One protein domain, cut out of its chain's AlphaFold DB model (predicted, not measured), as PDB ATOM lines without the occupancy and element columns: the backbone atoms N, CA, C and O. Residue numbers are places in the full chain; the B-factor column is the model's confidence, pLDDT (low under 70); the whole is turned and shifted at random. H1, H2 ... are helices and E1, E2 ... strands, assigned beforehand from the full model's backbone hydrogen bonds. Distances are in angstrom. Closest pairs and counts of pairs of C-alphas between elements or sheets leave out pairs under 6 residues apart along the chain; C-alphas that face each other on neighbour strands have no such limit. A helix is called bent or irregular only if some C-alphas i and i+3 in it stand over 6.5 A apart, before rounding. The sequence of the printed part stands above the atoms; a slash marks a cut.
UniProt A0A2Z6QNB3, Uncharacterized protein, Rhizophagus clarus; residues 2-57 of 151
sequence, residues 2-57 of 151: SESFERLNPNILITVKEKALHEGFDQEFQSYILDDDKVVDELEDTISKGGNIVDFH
ATOM      1  N   SER A   2     -33.270 -14.577  -2.776       37.56
ATOM      2  CA  SER A   2     -33.688 -13.415  -3.561       37.56
ATOM      3  C   SER A   2     -32.623 -12.322  -3.607       37.56
ATOM      4  O   SER A   2     -32.375 -11.664  -2.596       37.56
ATOM      5  N   GLU A   3     -32.033 -12.105  -4.784       34.25
ATOM      6  CA  GLU A   3     -31.583 -10.763  -5.140       34.25
ATOM      7  C   GLU A   3     -32.843  -9.907  -5.135       34.25
ATOM      8  O   GLU A   3     -33.703 -10.013  -6.008       34.25
ATOM      9  N   SER A   4     -33.012  -9.161  -4.048       37.22
ATOM     10  CA  SER A   4     -34.012  -8.120  -3.944       37.22
ATOM     11  C   SER A   4     -33.911  -7.265  -5.199       37.22
ATOM     12  O   SER A   4     -32.854  -6.704  -5.481       37.22
ATOM     13  N   PHE A   5     -34.999  -7.206  -5.964       45.19
ATOM     14  CA  PHE A   5     -35.176  -6.239  -7.032       45.19
ATOM     15  C   PHE A   5     -35.008  -4.834  -6.433       45.19
ATOM     16  O   PHE A   5     -35.973  -4.244  -5.955       45.19
ATOM     17  N   GLU A   6     -33.791  -4.291  -6.447       39.00
ATOM     18  CA  GLU A   6     -33.505  -2.862  -6.267       39.00
ATOM     19  C   GLU A   6     -33.988  -2.126  -7.523       39.00
ATOM     20  O   GLU A   6     -33.236  -1.536  -8.292       39.00
ATOM     21  N   ARG A   7     -35.280  -2.245  -7.808       51.16
ATOM     22  CA  ARG A   7     -35.930  -1.457  -8.839       51.16
ATOM     23  C   ARG A   7     -36.293  -0.142  -8.178       51.16
ATOM     24  O   ARG A   7     -37.032  -0.131  -7.192       51.16
ATOM     25  N   LEU A   8     -35.765   0.962  -8.706       46.31
ATOM     26  CA  LEU A   8     -36.431   2.237  -8.503       46.31
ATOM     27  C   LEU A   8     -37.837   2.045  -9.068       46.31
ATOM     28  O   LEU A   8     -38.018   1.915 -10.276       46.31
ATOM     29  N   ASN A   9     -38.808   1.949  -8.171       51.53
ATOM     30  CA  ASN A   9     -40.194   2.219  -8.485       51.53
ATOM     31  C   ASN A   9     -40.336   3.724  -8.265       51.53
ATOM     32  O   ASN A   9     -40.575   4.122  -7.116       51.53
ATOM     33  N   PRO A  10     -40.131   4.591  -9.276       54.59
ATOM     34  CA  PRO A  10     -40.671   5.930  -9.187       54.59
ATOM     35  C   PRO A  10     -42.182   5.738  -9.099       54.59
ATOM     36  O   PRO A  10     -42.867   5.547 -10.099       54.59
ATOM     37  N   ASN A  11     -42.709   5.669  -7.879       63.69
ATOM     38  CA  ASN A  11     -44.139   5.732  -7.695       63.69
ATOM     39  C   ASN A  11     -44.516   7.138  -8.149       63.69
ATOM     40  O   ASN A  11     -44.261   8.106  -7.431       63.69
ATOM     41  N   ILE A  12     -45.044   7.242  -9.365       70.25
ATOM     42  CA  ILE A  12     -45.289   8.520 -10.035       70.25
ATOM     43  C   ILE A  12     -46.136   9.420  -9.143       70.25
ATOM     44  O   ILE A  12     -45.841  10.599  -9.007       70.25
ATOM     45  N   LEU A  13     -47.108   8.854  -8.420       65.25
ATOM     46  CA  LEU A  13     -47.942   9.601  -7.479       65.25
ATOM     47  C   LEU A  13     -47.150  10.193  -6.303       65.25
ATOM     48  O   LEU A  13     -47.531  11.246  -5.796       65.25
ATOM     49  N   ILE A  14     -46.082   9.541  -5.839       70.44
ATOM     50  CA  ILE A  14     -45.193  10.096  -4.806       70.44
ATOM     51  C   ILE A  14     -44.348  11.215  -5.413       70.44
ATOM     52  O   ILE A  14     -44.337  12.317  -4.869       70.44
ATOM     53  N   THR A  15     -43.717  10.976  -6.565       70.19
ATOM     54  CA  THR A  15     -42.876  11.974  -7.246       70.19
ATOM     55  C   THR A  15     -43.665  13.235  -7.596       70.19
ATOM     56  O   THR A  15     -43.217  14.341  -7.298       70.19
ATOM     57  N   VAL A  16     -44.878  13.079  -8.131       69.94
ATOM     58  CA  VAL A  16     -45.807  14.174  -8.439       69.94
ATOM     59  C   VAL A  16     -46.120  15.006  -7.198       69.94
ATOM     60  O   VAL A  16     -46.089  16.234  -7.262       69.94
ATOM     61  N   LYS A  17     -46.412  14.359  -6.063       68.75
ATOM     62  CA  LYS A  17     -46.742  15.060  -4.813       68.75
ATOM     63  C   LYS A  17     -45.536  15.767  -4.208       68.75
ATOM     64  O   LYS A  17     -45.667  16.899  -3.755       68.75
ATOM     65  N   GLU A  18     -44.382  15.110  -4.171       76.75
ATOM     66  CA  GLU A  18     -43.167  15.660  -3.561       76.75
ATOM     67  C   GLU A  18     -42.596  16.831  -4.360       76.75
ATOM     68  O   GLU A  18     -42.096  17.792  -3.775       76.75
ATOM     69  N   LYS A  19     -42.697  16.770  -5.691       74.62
ATOM     70  CA  LYS A  19     -42.149  17.782  -6.601       74.62
ATOM     71  C   LYS A  19     -43.193  18.768  -7.130       74.62
ATOM     72  O   LYS A  19     -42.848  19.628  -7.934       74.62
ATOM     73  N   ALA A  20     -44.440  18.673  -6.657       76.44
ATOM     74  CA  ALA A  20     -45.567  19.502  -7.087       76.44
ATOM     75  C   ALA A  20     -45.757  19.524  -8.621       76.44
ATOM     76  O   ALA A  20     -46.010  20.574  -9.211       76.44
ATOM     77  N   LEU A  21     -45.639  18.356  -9.265       78.06
ATOM     78  CA  LEU A  21     -45.811  18.170 -10.718       78.06
ATOM     79  C   LEU A  21     -47.300  18.034 -11.087       78.06
ATOM     80  O   LEU A  21     -47.710  17.106 -11.777       78.06
ATOM     81  N   HIS A  22     -48.134  18.904 -10.525       79.00
ATOM     82  CA  HIS A  22     -49.579  18.876 -10.708       79.00
ATOM     83  C   HIS A  22     -50.129  20.302 -10.821       79.00
ATOM     84  O   HIS A  22     -49.682  21.211 -10.116       79.00
ATOM     85  N   GLU A  23     -51.150  20.502 -11.645       77.81
ATOM     86  CA  GLU A  23     -51.825  21.796 -11.815       77.81
ATOM     87  C   GLU A  23     -52.868  22.068 -10.721       77.81
ATOM     88  O   GLU A  23     -53.312  23.200 -10.522       77.81
ATOM     89  N   GLY A  24     -53.235  21.043  -9.950       78.06
ATOM     90  CA  GLY A  24     -54.196  21.163  -8.863       78.06
ATOM     91  C   GLY A  24     -54.664  19.813  -8.337       78.06
ATOM     92  O   GLY A  24     -54.222  18.759  -8.788       78.06
ATOM     93  N   PHE A  25     -55.566  19.856  -7.359       78.00
ATOM     94  CA  PHE A  25     -56.270  18.676  -6.869       78.00
ATOM     95  C   PHE A  25     -57.744  18.791  -7.236       78.00
ATOM     96  O   PHE A  25     -58.420  19.734  -6.814       78.00
ATOM     97  N   ASP A  26     -58.234  17.823  -7.997       77.12
ATOM     98  CA  ASP A  26     -59.641  17.699  -8.316       77.12
ATOM     99  C   ASP A  26     -60.385  17.096  -7.115       77.12
ATOM    100  O   ASP A  26     -60.201  15.934  -6.738       77.12
ATOM    101  N   GLN A  27     -61.224  17.911  -6.473       75.62
ATOM    102  CA  GLN A  27     -62.013  17.478  -5.319       75.62
ATOM    103  C   GLN A  27     -63.158  16.534  -5.695       75.62
ATOM    104  O   GLN A  27     -63.592  15.762  -4.837       75.62
ATOM    105  N   GLU A  28     -63.654  16.577  -6.930       72.94
ATOM    106  CA  GLU A  28     -64.727  15.700  -7.389       72.94
ATOM    107  C   GLU A  28     -64.204  14.282  -7.635       72.94
ATOM    108  O   GLU A  28     -64.811  13.315  -7.161       72.94
ATOM    109  N   PHE A  29     -63.056  14.167  -8.301       67.31
ATOM    110  CA  PHE A  29     -62.430  12.881  -8.627       67.31
ATOM    111  C   PHE A  29     -61.454  12.385  -7.546       67.31
ATOM    112  O   PHE A  29     -61.029  11.223  -7.550       67.31
ATOM    113  N   GLN A  30     -61.153  13.229  -6.550       69.69
ATOM    114  CA  GLN A  30     -60.190  12.949  -5.481       69.69
ATOM    115  C   GLN A  30     -58.827  12.519  -6.057       69.69
ATOM    116  O   GLN A  30     -58.230  11.530  -5.608       69.69
ATOM    117  N   SER A  31     -58.364  13.244  -7.075       70.50
ATOM    118  CA  SER A  31     -57.140  12.982  -7.837       70.50
ATOM    119  C   SER A  31     -56.371  14.281  -8.093       70.50
ATOM    120  O   SER A  31     -56.919  15.377  -8.017       70.50
ATOM    121  N   TYR A  32     -55.069  14.170  -8.348       76.00
ATOM    122  CA  TYR A  32     -54.273  15.312  -8.796       76.00
ATOM    123  C   TYR A  32     -54.403  15.449 -10.311       76.00
ATOM    124  O   TYR A  32     -54.333  14.444 -11.014       76.00
ATOM    125  N   ILE A  33     -54.563  16.682 -10.787       79.94
ATOM    126  CA  ILE A  33     -54.472  17.014 -12.209       79.94
ATOM    127  C   ILE A  33     -52.984  17.078 -12.526       79.94
ATOM    128  O   ILE A  33     -52.299  17.979 -12.036       79.94
ATOM    129  N   LEU A  34     -52.472  16.075 -13.234       79.88
ATOM    130  CA  LEU A  34     -51.054  15.986 -13.560       79.88
ATOM    131  C   LEU A  34     -50.673  17.031 -14.606       79.88
ATOM    132  O   LEU A  34     -51.479  17.397 -15.454       79.88
ATOM    133  N   ASP A  35     -49.444  17.526 -14.494       83.44
ATOM    134  CA  ASP A  35     -48.799  18.300 -15.550       83.44
ATOM    135  C   ASP A  35     -47.906  17.329 -16.333       83.44
ATOM    136  O   ASP A  35     -46.804  16.996 -15.882       83.44
ATOM    137  N   ASP A  36     -48.436  16.802 -17.438       82.56
ATOM    138  CA  ASP A  36     -47.833  15.697 -18.191       82.56
ATOM    139  C   ASP A  36     -46.410  16.030 -18.650       82.56
ATOM    140  O   ASP A  36     -45.496  15.232 -18.438       82.56
ATOM    141  N   ASP A  37     -46.191  17.242 -19.170       83.75
ATOM    142  CA  ASP A  37     -44.877  17.703 -19.629       83.75
ATOM    143  C   ASP A  37     -43.852  17.674 -18.486       83.75
ATOM    144  O   ASP A  37     -42.757  17.121 -18.622       83.75
ATOM    145  N   LYS A  38     -44.215  18.200 -17.308       83.94
ATOM    146  CA  LYS A  38     -43.314  18.201 -16.143       83.94
ATOM    147  C   LYS A  38     -43.037  16.804 -15.600       83.94
ATOM    148  O   LYS A  38     -41.939  16.552 -15.097       83.94
ATOM    149  N   VAL A  39     -44.030  15.916 -15.632       83.69
ATOM    150  CA  VAL A  39     -43.866  14.522 -15.202       83.69
ATOM    151  C   VAL A  39     -42.915  13.794 -16.144       83.69
ATOM    152  O   VAL A  39     -42.017  13.090 -15.673       83.69
ATOM    153  N   VAL A  40     -43.067  13.997 -17.452       85.50
ATOM    154  CA  VAL A  40     -42.202  13.389 -18.464       85.50
ATOM    155  C   VAL A  40     -40.766  13.891 -18.326       85.50
ATOM    156  O   VAL A  40     -39.857  13.070 -18.196       85.50
ATOM    157  N   ASP A  41     -40.562  15.208 -18.255       86.06
ATOM    158  CA  ASP A  41     -39.233  15.825 -18.127       86.06
ATOM    159  C   ASP A  41     -38.469  15.334 -16.889       86.06
ATOM    160  O   ASP A  41     -37.268  15.070 -16.942       86.06
ATOM    161  N   GLU A  42     -39.161  15.180 -15.759       84.38
ATOM    162  CA  GLU A  42     -38.545  14.727 -14.513       84.38
ATOM    163  C   GLU A  42     -38.177  13.234 -14.547       84.38
ATOM    164  O   GLU A  42     -37.157  12.817 -13.990       84.38
ATOM    165  N   LEU A  43     -39.004  12.405 -15.184       83.12
ATOM    166  CA  LEU A  43     -38.784  10.961 -15.224       83.12
ATOM    167  C   LEU A  43     -37.819  10.533 -16.338       83.12
ATOM    168  O   LEU A  43     -37.176   9.490 -16.194       83.12
ATOM    169  N   GLU A  44     -37.659  11.342 -17.387       85.38
ATOM    170  CA  GLU A  44     -36.817  11.084 -18.562       85.38
ATOM    171  C   GLU A  44     -35.406  10.607 -18.194       85.38
ATOM    172  O   GLU A  44     -34.960   9.545 -18.642       85.38
ATOM    173  N   ASP A  45     -34.713  11.350 -17.328       83.62
ATOM    174  CA  ASP A  45     -33.336  11.055 -16.916       83.62
ATOM    175  C   ASP A  45     -33.221   9.751 -16.115       83.62
ATOM    176  O   ASP A  45     -32.180   9.081 -16.119       83.62
ATOM    177  N   THR A  46     -34.273   9.392 -15.377       81.94
ATOM    178  CA  THR A  46     -34.305   8.170 -14.566       81.94
ATOM    179  C   THR A  46     -34.631   6.971 -15.441       81.94
ATOM    180  O   THR A  46     -33.928   5.961 -15.384       81.94
ATOM    181  N   ILE A  47     -35.650   7.095 -16.290       83.94
ATOM    182  CA  ILE A  47     -36.139   6.023 -17.156       83.94
ATOM    183  C   ILE A  47     -35.118   5.683 -18.239       83.94
ATOM    184  O   ILE A  47     -34.852   4.501 -18.460       83.94
ATOM    185  N   SER A  48     -34.436   6.685 -18.799       81.56
ATOM    186  CA  SER A  48     -33.386   6.501 -19.810       81.56
ATOM    187  C   SER A  48     -32.181   5.684 -19.329       81.56
ATOM    188  O   SER A  48     -31.460   5.114 -20.146       81.56
ATOM    189  N   LYS A  49     -31.954   5.574 -18.012       81.56
ATOM    190  CA  LYS A  49     -30.906   4.697 -17.447       81.56
ATOM    191  C   LYS A  49     -31.263   3.209 -17.539       81.56
ATOM    192  O   LYS A  49     -30.377   2.367 -17.401       81.56
ATOM    193  N   GLY A  50     -32.531   2.893 -17.805       81.50
ATOM    194  CA  GLY A  50     -33.050   1.535 -17.922       81.50
ATOM    195  C   GLY A  50     -33.176   0.803 -16.582       81.50
ATOM    196  O   GLY A  50     -32.712   1.258 -15.540       81.50
ATOM    197  N   GLY A  51     -33.827  -0.364 -16.612       79.38
ATOM    198  CA  GLY A  51     -34.007  -1.221 -15.429       79.38
ATOM    199  C   GLY A  51     -35.098  -0.765 -14.452       79.38
ATOM    200  O   GLY A  51     -35.214  -1.331 -13.364       79.38
ATOM    201  N   ASN A  52     -35.910   0.215 -14.843       82.56
ATOM    202  CA  ASN A  52     -36.995   0.757 -14.030       82.56
ATOM    203  C   ASN A  52     -38.299  -0.026 -14.248       82.56
ATOM    204  O   ASN A  52     -38.533  -0.558 -15.332       82.56
ATOM    205  N   ILE A  53     -39.155  -0.075 -13.224       84.12
ATOM    206  CA  ILE A  53     -40.580  -0.389 -13.399       84.12
ATOM    207  C   ILE A  53     -41.349   0.896 -13.167       84.12
ATOM    208  O   ILE A  53     -41.160   1.560 -12.148       84.12
ATOM    209  N   VAL A  54     -42.255   1.191 -14.086       83.88
ATOM    210  CA  VAL A  54     -43.224   2.266 -13.932       83.88
ATOM    211  C   VAL A  54     -44.579   1.634 -13.625       83.88
ATOM    212  O   VAL A  54     -45.011   0.725 -14.326       83.88
ATOM    213  N   ASP A  55     -45.209   2.084 -12.541       84.62
ATOM    214  CA  ASP A  55     -46.552   1.668 -12.127       84.62
ATOM    215  C   ASP A  55     -47.459   2.900 -12.143       84.62
ATOM    216  O   ASP A  55     -47.292   3.826 -11.338       84.62
ATOM    217  N   PHE A  56     -48.378   2.925 -13.105       83.50
ATOM    218  CA  PHE A  56     -49.360   3.985 -13.263       83.50
ATOM    219  C   PHE A  56     -50.642   3.459 -13.909       83.50
ATOM    220  O   PHE A  56     -50.656   2.393 -14.517       83.50
ATOM    221  N   HIS A  57     -51.730   4.203 -13.721       78.81
ATOM    222  CA  HIS A  57     -53.076   3.813 -14.149       78.81
ATOM    223  C   HIS A  57     -53.542   4.526 -15.427       78.81
ATOM    224  O   HIS A  57     -54.684   4.327 -15.814       78.81
TER     225      HIS A  57
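Overview. This is residues 2 to 57 of the 151 residues of an uncharacterized protein of Rhizophagus clarus (UniProt A0A2Z6QNB3). A small two-stranded hairpin, E1 and E2, forms one end of a loose, drawn-out model; the short helix H1 sits by the hairpin and the longer helix H2 leads away from it. Residues 2 to 11, before H1, trail off to the far end of the longest axis, while residues 48 to 57, after H2, fold back toward the hairpin's end. The printed part has 56 residues with two named helices and two named strands, in the order H1, E1, E2, H2; the sheet, E1 - E2, is antiparallel, and the class is mixed, helices and strands. The whole is loose, with a radius of gyration of the C-alphas of 13.0 A, and elongated, spanning 42 by 23 by 18 A.

Along the chain. Strand E1 is residues 22 to 26, 10.4 A from first to last C-alpha, and begins with C-alpha 22 at (-49.579, 18.876, -10.708). Strand E2 is residues 31 to 34, 8.9 A long. Helix H1 is residues 12 to 19, 10.4 A long, with C-alpha 12 at (-45.289, 8.520, -10.035). Helix H2 is residues 36 to 47, 15.2 A long, and ends with C-alpha 47 at (-36.139, 6.023, -17.156). H2 is irregular, but only just: C-alphas 42 and 45 are 6.8 A apart.

Arrangement. E1 and E2 are a hairpin of antiparallel neighbour strands, with 155 degrees between their directions. N 23 and O 33 are 2.8 A apart and N 33 and O 24 are 2.9 A apart, both within hydrogen-bond range. C-alphas 22 and 34 face each other at 4.3 A. The closest C-alphas of H1 and E1 are those of Val 16 and His 22, 6.4 A apart. The closest of H1 and E2 are those of Val 16 and Leu 34, 7.6 A apart. H1 and H2 are close but not clearly touching, their closest C-alphas being those of Val 16 and Val 39, 7.0 A apart. Their lines are about perpendicular, at 77 degrees. E1 and H2 are apart, but only just, 8.3 A at the closest. In H1 every O i to N i+4 pair is within hydrogen-bond range; in H2 it is 6 of 8.

Size, cuts and confidence. The two C-alphas farthest apart are those of Ser 2 and Glu 28, at 42.7 A. The printed part has no cut. The links H1 to E1, E1 to E2 and E2 to H2 are tight. The mean pLDDT of the printed part is 72.8, and it is under 70 at residues 2 to 11, 13, 16 to 17 and 29 to 30.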